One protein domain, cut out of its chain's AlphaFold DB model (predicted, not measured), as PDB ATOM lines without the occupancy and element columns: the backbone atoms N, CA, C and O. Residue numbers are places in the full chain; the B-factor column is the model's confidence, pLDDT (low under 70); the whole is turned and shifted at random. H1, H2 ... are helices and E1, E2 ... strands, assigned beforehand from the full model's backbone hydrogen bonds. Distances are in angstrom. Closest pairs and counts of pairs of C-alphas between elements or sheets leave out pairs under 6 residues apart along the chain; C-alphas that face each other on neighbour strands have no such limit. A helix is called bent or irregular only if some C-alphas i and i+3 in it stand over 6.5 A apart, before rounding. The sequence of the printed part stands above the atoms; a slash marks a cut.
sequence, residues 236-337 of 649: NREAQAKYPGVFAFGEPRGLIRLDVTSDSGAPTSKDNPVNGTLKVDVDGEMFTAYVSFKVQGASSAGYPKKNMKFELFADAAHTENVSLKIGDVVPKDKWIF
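This is residues 236 to 337 of the 649 residues of the protein "CotH kinase family protein" of Klebsiella pneumoniae subsp. pneumoniae (UniProt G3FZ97). A strongly twisted, curled sheet of five strands is partly covered by a small sheet of two, E1 and E6, as a lopsided sandwich with strands crossed at 57 degrees. The bent strand E4 runs through the middle of the large sheet, and the small helix H1 lies far out, only grazing it. The printed part has 102 residues, with seven named strands and one named helix in the order E1 E2 E3 E4 H1 E5 E6 E7; the large sheet is antiparallel, E2 E3 E4 E5 E7, the small one parallel. It is mostly strand, with under half of the residues in named elements, and compact, with a radius of gyration of the C-alphas of 13.7 A and spans of 37 by 31 by 24 A.

E2, residues 256 to 261, E3, residues 274 to 282, and E4, residues 285 to 296, form a meander of two hairpins, each strand the antiparallel neighbour of the one before. N 259 and O 279, 2.9 A, and N 280 and O 287, 2.8 A, are within hydrogen-bond range. E3 bends by 50 degrees at residue 277, E4 by 82 degrees at residue 290. E5, residues 307 to 313, is antiparallel to E4, with N 292 and O 311 3.1 A apart. The edge strand E7, residues 334 to 337, is antiparallel to E5, with N 310 and O 335 2.8 A apart. E1, residues 246 to 249, and E6, residues 323 to 326, are parallel at 15 degrees, with N 249 and O 325 2.8 A apart. The closest C-alphas of E5 and E6 are those of Leu 312 and Ser 323, 6.8 A. H1, residues 299 to 302, only grazes the large sheet, with its residues 300 to 302, and is too short for any O i to N i+4 pair.

E4 is 26.8 A long, E3 23.7 A, E5 19.7 A and E2 16.6 A. E1 begins at C-alpha 246, (41.873, -45.585, 21.686), and E7 ends at C-alpha 337, (53.722, -32.306, 30.702).

The two C-alphas farthest apart, those of Arg 237 and Ser 299, are 38.8 A apart. The printed part has no cut, and the link E2 to E3 is long. Residues 236 to 241 have pLDDT under 70.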
ATOM      1  N   ASN A 236      42.145 -28.319  10.623       39.62
ATOM      2  CA  ASN A 236      42.486 -29.312  11.608       39.62
ATOM      3  C   ASN A 236      41.355 -30.341  11.627       39.62
ATOM      4  O   ASN A 236      40.172 -29.987  11.596       39.62
ATOM      5  N   ARG A 237      41.706 -31.622  11.704       49.19
ATOM      6  CA  ARG A 237      40.724 -32.704  11.807       49.19
ATOM      7  C   ARG A 237      40.693 -33.243  13.219       49.19
ATOM      8  O   ARG A 237      41.741 -33.547  13.781       49.19
ATOM      9  N   GLU A 238      39.491 -33.383  13.763       69.50
ATOM     10  CA  GLU A 238      39.301 -34.123  15.004       69.50
ATOM     11  C   GLU A 238      39.593 -35.607  14.737       69.50
ATOM     12  O   GLU A 238      39.019 -36.215  13.826       69.50
ATOM     13  N   ALA A 239      40.509 -36.178  15.510       69.19
ATOM     14  CA  ALA A 239      40.907 -37.567  15.422       69.19
ATOM     15  C   ALA A 239      39.723 -38.468  15.770       69.19
ATOM     16  O   ALA A 239      39.018 -38.267  16.761       69.19
ATOM     17  N   GLN A 240      39.538 -39.518  14.978       65.44
ATOM     18  CA  GLN A 240      38.595 -40.579  15.306       65.44
ATOM     19  C   GLN A 240      39.316 -41.699  16.051       65.44
ATOM     20  O   GLN A 240      40.473 -42.025  15.767       65.44
ATOM     21  N   ALA A 241      38.623 -42.314  17.006       63.75
ATOM     22  CA  ALA A 241      39.152 -43.468  17.712       63.75
ATOM     23  C   ALA A 241      39.421 -44.605  16.704       63.75
ATOM     24  O   ALA A 241      38.517 -45.038  15.991       63.75
ATOM     25  N   LYS A 242      40.667 -45.094  16.640       73.06
ATOM     26  CA  LYS A 242      41.051 -46.206  15.743       73.06
ATOM     27  C   LYS A 242      40.584 -47.558  16.285       73.06
ATOM     28  O   LYS A 242      40.366 -48.492  15.520       73.06
ATOM     29  N   TYR A 243      40.403 -47.636  17.601       75.69
ATOM     30  CA  TYR A 243      39.764 -48.737  18.322       75.69
ATOM     31  C   TYR A 243      38.849 -48.142  19.402       75.69
ATOM     32  O   TYR A 243      39.063 -46.987  19.773       75.69
ATOM     33  N   PRO A 244      37.864 -48.883  19.944       78.94
ATOM     34  CA  PRO A 244      37.021 -48.379  21.029       78.94
ATOM     35  C   PRO A 244      37.860 -47.782  22.170       78.94
ATOM     36  O   PRO A 244      38.691 -48.472  22.758       78.94
ATOM     37  N   GLY A 245      37.690 -46.481  22.424       82.06
ATOM     38  CA  GLY A 245      38.413 -45.745  23.466       82.06
ATOM     39  C   GLY A 245      39.905 -45.485  23.206       82.06
ATOM     40  O   GLY A 245      40.578 -44.994  24.108       82.06
ATOM     41  N   VAL A 246      40.448 -45.790  22.016       87.44
ATOM     42  CA  VAL A 246      41.873 -45.585  21.686       87.44
ATOM     43  C   VAL A 246      42.048 -44.675  20.472       87.44
ATOM     44  O   VAL A 246      41.699 -45.028  19.344       87.44
ATOM     45  N   PHE A 247      42.696 -43.539  20.703       90.38
ATOM     46  CA  PHE A 247      43.096 -42.560  19.696       90.38
ATOM     47  C   PHE A 247      44.587 -42.732  19.423       90.38
ATOM     48  O   PHE A 247      45.386 -42.775  20.360       90.38
ATOM     49  N   ALA A 248      44.975 -42.904  18.159       88.12
ATOM     50  CA  ALA A 248      46.337 -43.302  17.819       88.12
ATOM     51  C   ALA A 248      46.931 -42.474  16.676       88.12
ATOM     52  O   ALA A 248      46.421 -42.495  15.557       88.12
ATOM     53  N   PHE A 249      48.071 -41.852  16.960       86.81
ATOM     54  CA  PHE A 249      48.825 -40.953  16.096       86.81
ATOM     55  C   PHE A 249      50.165 -41.579  15.700       86.81
ATOM     56  O   PHE A 249      50.701 -42.441  16.409       86.81
ATOM     57  N   GLY A 250      50.707 -41.132  14.566       85.81
ATOM     58  CA  GLY A 250      52.090 -41.422  14.187       85.81
ATOM     59  C   GLY A 250      53.096 -40.814  15.168       85.81
ATOM     60  O   GLY A 250      52.726 -40.144  16.134       85.81
ATOM     61  N   GLU A 251      54.381 -41.067  14.936       87.19
ATOM     62  CA  GLU A 251      55.424 -40.360  15.677       87.19
ATOM     63  C   GLU A 251      55.436 -38.874  15.258       87.19
ATOM     64  O   GLU A 251      55.470 -38.605  14.054       87.19
ATOM     65  N   PRO A 252      55.379 -37.915  16.203       85.38
ATOM     66  CA  PRO A 252      55.280 -36.497  15.889       85.38
ATOM     67  C   PRO A 252      56.538 -36.004  15.192       85.38
ATOM     68  O   PRO A 252      57.659 -36.202  15.682       85.38
ATOM     69  N   ARG A 253      56.342 -35.302  14.082       75.31
ATOM     70  CA  ARG A 253      57.420 -34.743  13.263       75.31
ATOM     71  C   ARG A 253      57.720 -33.304  13.662       75.31
ATOM     72  O   ARG A 253      58.869 -32.874  13.567       75.31
ATOM     73  N   GLY A 254      56.696 -32.586  14.116       76.56
ATOM     74  CA  GLY A 254      56.781 -31.245  14.670       76.56
ATOM     75  C   GLY A 254      56.683 -31.206  16.195       76.56
ATOM     76  O   GLY A 254      56.947 -32.181  16.910       76.56
ATOM     77  N   LEU A 255      56.335 -30.017  16.680       86.00
ATOM     78  CA  LEU A 255      56.054 -29.717  18.077       86.00
ATOM     79  C   LEU A 255      54.617 -30.128  18.420       86.00
ATOM     80  O   LEU A 255      53.689 -29.721  17.723       86.00
ATOM     81  N   ILE A 256      54.417 -30.868  19.513       94.44
ATOM     82  CA  ILE A 256      53.063 -31.125  20.023       94.44
ATOM     83  C   ILE A 256      52.524 -29.850  20.675       94.44
ATOM     84  O   ILE A 256      53.200 -29.239  21.506       94.44
ATOM     85  N   ARG A 257      51.279 -29.480  20.381       95.06
ATOM     86  CA  ARG A 257      50.592 -28.405  21.106       95.06
ATOM     87  C   ARG A 257      49.533 -28.982  22.037       95.06
ATOM     88  O   ARG A 257      48.715 -29.805  21.640       95.06
ATOM     89  N   LEU A 258      49.562 -28.529  23.286       98.00
ATOM     90  CA  LEU A 258      48.601 -28.864  24.325       98.00
ATOM     91  C   LEU A 258      47.803 -27.604  24.670       98.00
ATOM     92  O   LEU A 258      48.386 -26.611  25.107       98.00
ATOM     93  N   ASP A 259      46.484 -27.646  24.520       96.69
ATOM     94  CA  ASP A 259      45.582 -26.592  24.985       96.69
ATOM     95  C   ASP A 259      44.682 -27.152  26.087       96.69
ATOM     96  O   ASP A 259      43.866 -28.048  25.861       96.69
ATOM     97  N   VAL A 260      44.830 -26.621  27.296       97.38
ATOM     98  CA  VAL A 260      44.006 -26.979  28.452       97.38
ATOM     99  C   VAL A 260      42.981 -25.885  28.694       97.38
ATOM    100  O   VAL A 260      43.328 -24.708  28.734       97.38
ATOM    101  N   THR A 261      41.727 -26.272  28.907       96.25
ATOM    102  CA  THR A 261      40.680 -25.377  29.414       96.25
ATOM    103  C   THR A 261      40.220 -25.867  30.781       96.25
ATOM    104  O   THR A 261      39.845 -27.030  30.913       96.25
ATOM    105  N   SER A 262      40.260 -25.004  31.794       94.94
ATOM    106  CA  SER A 262      39.809 -25.302  33.157       94.94
ATOM    107  C   SER A 262      39.328 -24.047  33.886       94.94
ATOM    108  O   SER A 262      39.892 -22.963  33.727       94.94
ATOM    109  N   ASP A 263      38.339 -24.196  34.767       88.75
ATOM    110  CA  ASP A 263      37.757 -23.061  35.505       88.75
ATOM    111  C   ASP A 263      38.748 -22.404  36.478       88.75
ATOM    112  O   ASP A 263      38.663 -21.212  36.763       88.75
ATOM    113  N   SER A 264      39.710 -23.177  36.991       88.06
ATOM    114  CA  SER A 264      40.690 -22.723  37.985       88.06
ATOM    115  C   SER A 264      42.108 -22.548  37.430       88.06
ATOM    116  O   SER A 264      43.040 -22.325  38.200       88.06
ATOM    117  N   GLY A 265      42.301 -22.678  36.113       91.38
ATOM    118  CA  GLY A 265      43.617 -22.600  35.477       91.38
ATOM    119  C   GLY A 265      44.549 -23.756  35.866       91.38
ATOM    120  O   GLY A 265      44.135 -24.915  35.962       91.38
ATOM    121  N   ALA A 266      45.835 -23.446  36.054       91.69
ATOM    122  CA  ALA A 266      46.872 -24.430  36.361       91.69
ATOM    123  C   ALA A 266      46.764 -24.976  37.803       91.69
ATOM    124  O   ALA A 266      46.602 -24.189  38.738       91.69
ATOM    125  N   PRO A 267      46.944 -26.291  38.032       93.38
ATOM    126  CA  PRO A 267      47.001 -26.850  39.375       93.38
ATOM    127  C   PRO A 267      48.244 -26.351  40.118       93.38
ATOM    128  O   PRO A 267      49.336 -26.245  39.554       93.38
ATOM    129  N   THR A 268      48.091 -26.102  41.416       90.44
ATOM    130  CA  THR A 268      49.172 -25.604  42.282       90.44
ATOM    131  C   THR A 268      49.769 -26.683  43.185       90.44
ATOM    132  O   THR A 268      50.895 -26.518  43.658       90.44
ATOM    133  N   SER A 269      49.064 -27.803  43.397       89.56
ATOM    134  CA  SER A 269      49.498 -28.910  44.259       89.56
ATOM    135  C   SER A 269      49.131 -30.294  43.701       89.56
ATOM    136  O   SER A 269      48.502 -30.433  42.647       89.56
ATOM    137  N   LYS A 270      49.573 -31.342  44.408       90.12
ATOM    138  CA  LYS A 270      49.249 -32.746  44.109       90.12
ATOM    139  C   LYS A 270      47.878 -33.180  44.620       90.12
ATOM    140  O   LYS A 270      47.320 -34.145  44.100       90.12
ATOM    141  N   ASP A 271      47.395 -32.512  45.658       88.88
ATOM    142  CA  ASP A 271      46.267 -32.985  46.464       88.88
ATOM    143  C   ASP A 271      44.927 -32.489  45.917       88.88
ATOM    144  O   ASP A 271      43.895 -33.107  46.159       88.88
ATOM    145  N   ASN A 272      44.962 -31.425  45.111       87.56
ATOM    146  CA  ASN A 272      43.786 -30.774  44.550       87.56
ATOM    147  C   ASN A 272      43.814 -30.890  43.018       87.56
ATOM    148  O   ASN A 272      44.312 -29.978  42.349       87.56
ATOM    149  N   PRO A 273      43.363 -32.022  42.446       92.38
ATOM    150  CA  PRO A 273      43.242 -32.144  41.002       92.38
ATOM    151  C   PRO A 273      42.228 -31.136  40.455       92.38
ATOM    152  O   PRO A 273      41.204 -30.857  41.077       92.38
ATOM    153  N   VAL A 274      42.534 -30.611  39.276       95.06
ATOM    154  CA  VAL A 274      41.685 -29.705  38.506       95.06
ATOM    155  C   VAL A 274      41.053 -30.502  37.374       95.06
ATOM    156  O   VAL A 274      41.719 -31.330  36.754       95.06
ATOM    157  N   ASN A 275      39.775 -30.256  37.096       96.25
ATOM    158  CA  ASN A 275      39.092 -30.853  35.955       96.25
ATOM    159  C   ASN A 275      39.013 -29.852  34.799       96.25
ATOM    160  O   ASN A 275      39.040 -28.638  35.009       96.25
ATOM    161  N   GLY A 276      38.929 -30.364  33.578       96.00
ATOM    162  CA  GLY A 276      38.879 -29.534  32.385       96.00
ATOM    163  C   GLY A 276      38.830 -30.355  31.107       96.00
ATOM    164  O   GLY A 276      38.487 -31.536  31.125       96.00
ATOM    165  N   THR A 277      39.224 -29.736  30.003       97.44
ATOM    166  CA  THR A 277      39.450 -30.416  28.725       97.44
ATOM    167  C   THR A 277      40.889 -30.217  28.284       97.44
ATOM    168  O   THR A 277      41.424 -29.114  28.407       97.44
ATOM    169  N   LEU A 278      41.502 -31.264  27.743       97.94
ATOM    170  CA  LEU A 278      42.794 -31.208  27.074       97.94
ATOM    171  C   LEU A 278      42.578 -31.462  25.590       97.94
ATOM    172  O   LEU A 278      42.010 -32.486  25.209       97.94
ATOM    173  N   LYS A 279      43.092 -30.555  24.774       96.94
ATOM    174  CA  LYS A 279      43.259 -30.735  23.342       96.94
ATOM    175  C   LYS A 279      44.740 -30.953  23.045       96.94
ATOM    176  O   LYS A 279      45.581 -30.180  23.498       96.94
ATOM    177  N   VAL A 280      45.044 -32.008  22.303       96.44
ATOM    178  CA  VAL A 280      46.389 -32.391  21.868       96.44
ATOM    179  C   VAL A 280      46.431 -32.309  20.350       96.44
ATOM    180  O   VAL A 280      45.704 -33.038  19.683       96.44
ATOM    181  N   ASP A 281      47.264 -31.430  19.811       89.50
ATOM    182  CA  ASP A 281      47.539 -31.321  18.379       89.50
ATOM    183  C   ASP A 281      48.860 -32.033  18.068       89.50
ATOM    184  O   ASP A 281      49.913 -31.696  18.626       89.50
ATOM    185  N   VAL A 282      48.777 -33.044  17.206       87.50
ATOM    186  CA  VAL A 282      49.917 -33.796  16.687       87.50
ATOM    187  C   VAL A 282      49.941 -33.618  15.173       87.50
ATOM    188  O   VAL A 282      49.171 -34.249  14.453       87.50
ATOM    189  N   ASP A 283      50.845 -32.763  14.694       79.38
ATOM    190  CA  ASP A 283      51.049 -32.473  13.269       79.38
ATOM    191  C   ASP A 283      49.755 -32.077  12.508       79.38
ATOM    192  O   ASP A 283      49.605 -32.401  11.330       79.38
ATOM    193  N   GLY A 284      48.824 -31.364  13.159       73.25
ATOM    194  CA  GLY A 284      47.565 -30.876  12.574       73.25
ATOM    195  C   GLY A 284      46.348 -31.785  12.805       73.25
ATOM    196  O   GLY A 284      45.212 -31.384  12.520       73.25
ATOM    197  N   GLU A 285      46.550 -32.988  13.346       80.06
ATOM    198  CA  GLU A 285      45.479 -33.882  13.793       80.06
ATOM    199  C   GLU A 285      45.230 -33.677  15.297       80.06
ATOM    200  O   GLU A 285      46.164 -33.680  16.102       80.06
ATOM    201  N   MET A 286      43.970 -33.484  15.693       83.88
ATOM    202  CA  MET A 286      43.615 -33.064  17.054       83.88
ATOM    203  C   MET A 286      42.907 -34.166  17.829       83.88
ATOM    204  O   MET A 286      41.945 -34.749  17.346       83.88
ATOM    205  N   PHE A 287      43.317 -34.400  19.067       90.19
ATOM    206  CA  PHE A 287      42.595 -35.226  20.028       90.19
ATOM    207  C   PHE A 287      42.097 -34.367  21.185       90.19
ATOM    208  O   PHE A 287      42.898 -33.708  21.847       90.19
ATOM    209  N   THR A 288      40.797 -34.424  21.468       92.88
ATOM    210  CA  THR A 288      40.197 -33.773  22.636       92.88
ATOM    211  C   THR A 288      39.699 -34.810  23.638       92.88
ATOM    212  O   THR A 288      39.032 -35.776  23.270       92.88
ATOM    213  N   ALA A 289      39.985 -34.591  24.922       95.62
ATOM    214  CA  ALA A 289      39.438 -35.385  26.018       95.62
ATOM    215  C   ALA A 289      39.081 -34.519  27.224       95.62
ATOM    216  O   ALA A 289      39.689 -33.470  27.466       95.62
ATOM    217  N   TYR A 290      38.130 -35.001  28.022       97.69
ATOM    218  CA  TYR A 290      37.956 -34.515  29.386       97.69
ATOM    219  C   TYR A 290      39.144 -34.977  30.223       97.69
ATOM    220  O   TYR A 290      39.679 -36.066  30.006       97.69
ATOM    221  N   VAL A 291      39.594 -34.144  31.155       97.81
ATOM    222  CA  VAL A 291      40.772 -34.443  31.965       97.81
ATOM    223  C   VAL A 291      40.567 -34.137  33.432       97.81
ATOM    224  O   VAL A 291      39.956 -33.136  33.799       97.81
ATOM    225  N   SER A 292      41.194 -34.962  34.266       96.38
ATOM    226  CA  SER A 292      41.578 -34.589  35.625       96.38
ATOM    227  C   SER A 292      43.095 -34.455  35.669       96.38
ATOM    228  O   SER A 292      43.812 -35.381  35.282       96.38
ATOM    229  N   PHE A 293      43.609 -33.305  36.100       96.19
ATOM    230  CA  PHE A 293      45.040 -33.024  36.069       96.19
ATOM    231  C   PHE A 293      45.557 -32.340  37.332       96.19
ATOM    232  O   PHE A 293      44.868 -31.565  37.988       96.19
ATOM    233  N   LYS A 294      46.792 -32.673  37.710       96.56
ATOM    234  CA  LYS A 294      47.427 -32.227  38.962       96.56
ATOM    235  C   LYS A 294      48.937 -32.103  38.831       96.56
ATOM    236  O   LYS A 294      49.531 -32.664  37.906       96.56
ATOM    237  N   VAL A 295      49.567 -31.427  39.792       97.00
ATOM    238  CA  VAL A 295      51.034 -31.341  39.859       97.00
ATOM    239  C   VAL A 295      51.654 -32.737  40.010       97.00
ATOM    240  O   VAL A 295      51.124 -33.601  40.712       97.00
ATOM    241  N   GLN A 296      52.794 -32.964  39.356       94.12
ATOM    242  CA  GLN A 296      53.555 -34.219  39.380       94.12
ATOM    243  C   GLN A 296      54.983 -34.026  39.930       94.12
ATOM    244  O   GLN A 296      55.592 -32.967  39.792       94.12
ATOM    245  N   GLY A 297      55.518 -35.094  40.538       89.31
ATOM    246  CA  GLY A 297      56.918 -35.203  40.984       89.31
ATOM    247  C   GLY A 297      57.135 -34.821  42.450       89.31
ATOM    248  O   GLY A 297      56.286 -34.177  43.045       89.31
ATOM    249  N   ALA A 298      58.195 -35.306  43.099       87.06
ATOM    250  CA  ALA A 298      58.414 -35.126  44.543       87.06
ATOM    251  C   ALA A 298      58.947 -33.723  44.879       87.06
ATOM    252  O   ALA A 298      58.160 -32.820  45.151       87.06
ATOM    253  N   SER A 299      60.263 -33.530  44.797       87.31
ATOM    254  CA  SER A 299      60.915 -32.225  44.956       87.31
ATOM    255  C   SER A 299      60.444 -31.221  43.902       87.31
ATOM    256  O   SER A 299      60.202 -30.057  44.217       87.31
ATOM    257  N   SER A 300      60.217 -31.683  42.669       91.69
ATOM    258  CA  SER A 300      59.810 -30.825  41.554       91.69
ATOM    259  C   SER A 300      58.428 -30.194  41.706       91.69
ATOM    260  O   SER A 300      58.145 -29.191  41.057       91.69
ATOM    261  N   ALA A 301      57.567 -30.720  42.585       93.62
ATOM    262  CA  ALA A 301      56.294 -30.074  42.897       93.62
ATOM    263  C   ALA A 301      56.486 -28.690  43.540       93.62
ATOM    264  O   ALA A 301      55.590 -27.849  43.456       93.62
ATOM    265  N   GLY A 302      57.653 -28.432  44.146       93.25
ATOM    266  CA  GLY A 302      58.018 -27.136  44.711       93.25
ATOM    267  C   GLY A 302      58.455 -26.090  43.680       93.25
ATOM    268  O   GLY A 302      58.443 -24.905  43.997       93.25
ATOM    269  N   TYR A 303      58.797 -26.478  42.447       94.81
ATOM    270  CA  TYR A 303      59.327 -25.543  41.448       94.81
ATOM    271  C   TYR A 303      58.271 -24.561  40.924       94.81
ATOM    272  O   TYR A 303      57.102 -24.936  40.857       94.81
ATOM    273  N   PRO A 304      58.632 -23.323  40.542       94.81
ATOM    274  CA  PRO A 304      57.687 -22.341  40.003       94.81
ATOM    275  C   PRO A 304      56.860 -22.872  38.824       94.81
ATOM    276  O   PRO A 304      55.630 -22.829  38.867       94.81
ATOM    277  N   LYS A 305      57.525 -23.452  37.820       96.56
ATOM    278  CA  LYS A 305      56.869 -24.157  36.716       96.56
ATOM    279  C   LYS A 305      56.615 -25.612  37.103       96.56
ATOM    280  O   LYS A 305      57.526 -26.316  37.540       96.56
ATOM    281  N   LYS A 306      55.372 -26.067  36.958       96.19
ATOM    282  CA  LYS A 306      54.920 -27.381  37.426       96.19
ATOM    283  C   LYS A 306      54.976 -28.409  36.306       96.19
ATOM    284  O   LYS A 306      54.510 -28.157  35.199       96.19
ATOM    285  N   ASN A 307      55.436 -29.611  36.645       96.62
ATOM    286  CA  ASN A 307      55.049 -30.792  35.881       96.62
ATOM    287  C   ASN A 307      53.558 -31.048  36.123       96.62
ATOM    288  O   ASN A 307      53.108 -30.973  37.271       96.62
ATOM    289  N   MET A 308      52.807 -31.400  35.083       96.50
ATOM    290  CA  MET A 308      51.369 -31.667  35.180       96.50
ATOM    291  C   MET A 308      51.061 -33.049  34.636       96.50
ATOM    292  O   MET A 308      51.443 -33.367  33.517       96.50
ATOM    293  N   LYS A 309      50.372 -33.869  35.427       97.31
ATOM    294  CA  LYS A 309      49.876 -35.179  35.004       97.31
ATOM    295  C   LYS A 309      48.403 -35.062  34.649       97.31
ATOM    296  O   LYS A 309      47.633 -34.649  35.510       97.31
ATOM    297  N   PHE A 310      48.050 -35.475  33.442       97.44
ATOM    298  CA  PHE A 310      46.699 -35.539  32.899       97.44
ATOM    299  C   PHE A 310      46.221 -36.990  32.905       97.44
ATOM    300  O   PHE A 310      46.927 -37.864  32.403       97.44
ATOM    301  N   GLU A 311      45.047 -37.244  33.470       97.44
ATOM    302  CA  GLU A 311      44.270 -38.469  33.260       97.44
ATOM    303  C   GLU A 311      43.131 -38.160  32.285       97.44
ATOM    304  O   GLU A 311      42.479 -37.129  32.441       97.44
ATOM    305  N   LEU A 312      42.955 -39.003  31.265       97.50
ATOM    306  CA  LEU A 312      42.097 -38.751  30.105       97.50
ATOM    307  C   LEU A 312      40.775 -39.526  30.201       97.50
ATOM    308  O   LEU A 312      40.780 -40.744  30.391       97.50
ATOM    309  N   PHE A 313      39.655 -38.840  29.981       96.88
ATOM    310  CA  PHE A 313      38.298 -39.370  30.114       96.88
ATOM    311  C   PHE A 313      37.437 -39.105  28.873       96.88
ATOM    312  O   PHE A 313      37.607 -38.101  28.177       96.88
ATOM    313  N   ALA A 314      36.494 -40.016  28.615       92.62
ATOM    314  CA  ALA A 314      35.538 -39.935  27.508       92.62
ATOM    315  C   ALA A 314      34.465 -38.858  27.726       92.62
ATOM    316  O   ALA A 314      33.921 -38.314  26.767       92.62
ATOM    317  N   ASP A 315      34.146 -38.564  28.987       92.69
ATOM    318  CA  ASP A 315      33.008 -37.744  29.384       92.69
ATOM    319  C   ASP A 315      33.340 -36.826  30.571       92.69
ATOM    320  O   ASP A 315      34.261 -37.089  31.341       92.69
ATOM    321  N   ALA A 316      32.552 -35.761  30.744       93.56
ATOM    322  CA  ALA A 316      32.751 -34.756  31.792       93.56
ATOM    323  C   ALA A 316      32.553 -35.284  33.225       93.56
ATOM    324  O   ALA A 316      33.028 -34.666  34.177       93.56
ATOM    325  N   ALA A 317      31.832 -36.395  33.395       93.69
ATOM    326  CA  ALA A 317      31.632 -37.042  34.688       93.69
ATOM    327  C   ALA A 317      32.764 -38.031  35.029       93.69
ATOM    328  O   ALA A 317      32.754 -38.601  36.120       93.69
ATOM    329  N   HIS A 318      33.749 -38.190  34.135       94.12
ATOM    330  CA  HIS A 318      34.913 -39.056  34.298       94.12
ATOM    331  C   HIS A 318      34.526 -40.524  34.542       94.12
ATOM    332  O   HIS A 318      35.117 -41.201  35.386       94.12
ATOM    333  N   THR A 319      33.505 -41.016  33.831       92.00
ATOM    334  CA  THR A 319      32.997 -42.384  34.035       92.00
ATOM    335  C   THR A 319      33.858 -43.445  33.360       92.00
ATOM    336  O   THR A 319      34.002 -44.545  33.897       92.00
ATOM    337  N   GLU A 320      34.469 -43.108  32.223       92.69
ATOM    338  CA  GLU A 320      35.331 -44.008  31.458       92.69
ATOM    339  C   GLU A 320      36.603 -43.298  30.973       92.69
ATOM    340  O   GLU A 320      36.568 -42.146  30.535       92.69
ATOM    341  N   ASN A 321      37.735 -44.006  31.029       95.06
ATOM    342  CA  ASN A 321      39.010 -43.510  30.519       95.06
ATOM    343  C   ASN A 321      39.095 -43.695  28.998       95.06
ATOM    344  O   ASN A 321      38.750 -44.752  28.471       95.06
ATOM    345  N   VAL A 322      39.681 -42.717  28.309       94.94
ATOM    346  CA  VAL A 322      40.154 -42.877  26.923       94.94
ATOM    347  C   VAL A 322      41.672 -42.968  26.907       94.94
ATOM    348  O   VAL A 322      42.352 -42.478  27.803       94.94
ATOM    349  N   SER A 323      42.228 -43.618  25.891       95.06
ATOM    350  CA  SER A 323      43.669 -43.780  25.733       95.06
ATOM    351  C   SER A 323      44.173 -43.097  24.472       95.06
ATOM    352  O   SER A 323      43.614 -43.251  23.390       95.06
ATOM    353  N   LEU A 324      45.296 -42.407  24.616       94.00
ATOM    354  CA  LEU A 324      46.065 -41.804  23.543       94.00
ATOM    355  C   LEU A 324      47.334 -42.637  23.302       94.00
ATOM    356  O   LEU A 324      48.049 -42.988  24.243       94.00
ATOM    357  N   LYS A 325      47.607 -42.972  22.042       92.44
ATOM    358  CA  LYS A 325      48.827 -43.640  21.568       92.44
ATOM    359  C   LYS A 325      49.534 -42.716  20.584       92.44
ATOM    360  O   LYS A 325      48.950 -42.356  19.571       92.44
ATOM    361  N   ILE A 326      50.786 -42.370  20.854       92.44
ATOM    362  CA  ILE A 326      51.608 -41.543  19.963       92.44
ATOM    363  C   ILE A 326      52.846 -42.352  19.589       92.44
ATOM    364  O   ILE A 326      53.582 -42.776  20.480       92.44
ATOM    365  N   GLY A 327      53.060 -42.585  18.296       89.88
ATOM    366  CA  GLY A 327      54.165 -43.410  17.813       89.88
ATOM    367  C   GLY A 327      54.004 -44.887  18.182       89.88
ATOM    368  O   GLY A 327      52.921 -45.465  18.075       89.88
ATOM    369  N   ASP A 328      55.092 -45.517  18.605       85.69
ATOM    370  CA  ASP A 328      55.243 -46.955  18.857       85.69
ATOM    371  C   ASP A 328      54.975 -47.385  20.310       85.69
ATOM    372  O   ASP A 328      55.211 -48.535  20.663       85.69
ATOM    373  N   VAL A 329      54.423 -46.501  21.143       89.56
ATOM    374  CA  VAL A 329      54.199 -46.770  22.575       89.56
ATOM    375  C   VAL A 329      52.866 -47.473  22.849       89.56
ATOM    376  O   VAL A 329      51.911 -47.376  22.076       89.56
ATOM    377  N   VAL A 330      52.756 -48.138  23.999       91.81
ATOM    378  CA  VAL A 330      51.479 -48.688  24.497       91.81
ATOM    379  C   VAL A 330      50.461 -47.553  24.704       91.81
ATOM    380  O   VAL A 330      50.844 -46.534  25.277       91.81
ATOM    381  N   PRO A 331      49.169 -47.708  24.335       92.88
ATOM    382  CA  PRO A 331      48.139 -46.708  24.625       92.88
ATOM    383  C   PRO A 331      48.111 -46.284  26.101       92.88
ATOM    384  O   PRO A 331      48.164 -47.129  27.005       92.88
ATOM    385  N   LYS A 332      48.015 -44.972  26.334       94.06
ATOM    386  CA  LYS A 332      48.055 -44.345  27.658       94.06
ATOM    387  C   LYS A 332      46.812 -43.512  27.912       94.06
ATOM    388  O   LYS A 332      46.490 -42.621  27.137       94.06
ATOM    389  N   ASP A 333      46.194 -43.741  29.058       95.12
ATOM    390  CA  ASP A 333      45.170 -42.875  29.647       95.12
ATOM    391  C   ASP A 333      45.773 -41.789  30.552       95.12
ATOM    392  O   ASP A 333      45.055 -40.944  31.079       95.12
ATOM    393  N   LYS A 334      47.099 -41.815  30.751       96.44
ATOM    394  CA  LYS A 334      47.841 -40.879  31.595       96.44
ATOM    395  C   LYS A 334      49.067 -40.346  30.881       96.44
ATOM    396  O   LYS A 334      49.973 -41.111  30.552       96.44
ATOM    397  N   TRP A 335      49.117 -39.030  30.736       97.19
ATOM    398  CA  TRP A 335      50.237 -38.299  30.149       97.19
ATOM    399  C   TRP A 335      50.711 -37.195  31.083       97.19
ATOM    400  O   TRP A 335      50.032 -36.819  32.037       97.19
ATOM    401  N   ILE A 336      51.917 -36.705  30.850       97.25
ATOM    402  CA  ILE A 336      52.605 -35.743  31.692       97.25
ATOM    403  C   ILE A 336      53.209 -34.681  30.791       97.25
ATOM    404  O   ILE A 336      54.005 -34.992  29.914       97.25
ATOM    405  N   PHE A 337      52.876 -33.428  31.070       98.00
ATOM    406  CA  PHE A 337      53.722 -32.306  30.702       98.00
ATOM    407  C   PHE A 337      54.866 -32.225  31.720       98.00
ATOM    408  O   PHE A 337      54.636 -31.920  32.897       98.00
TER     409      PHE A 337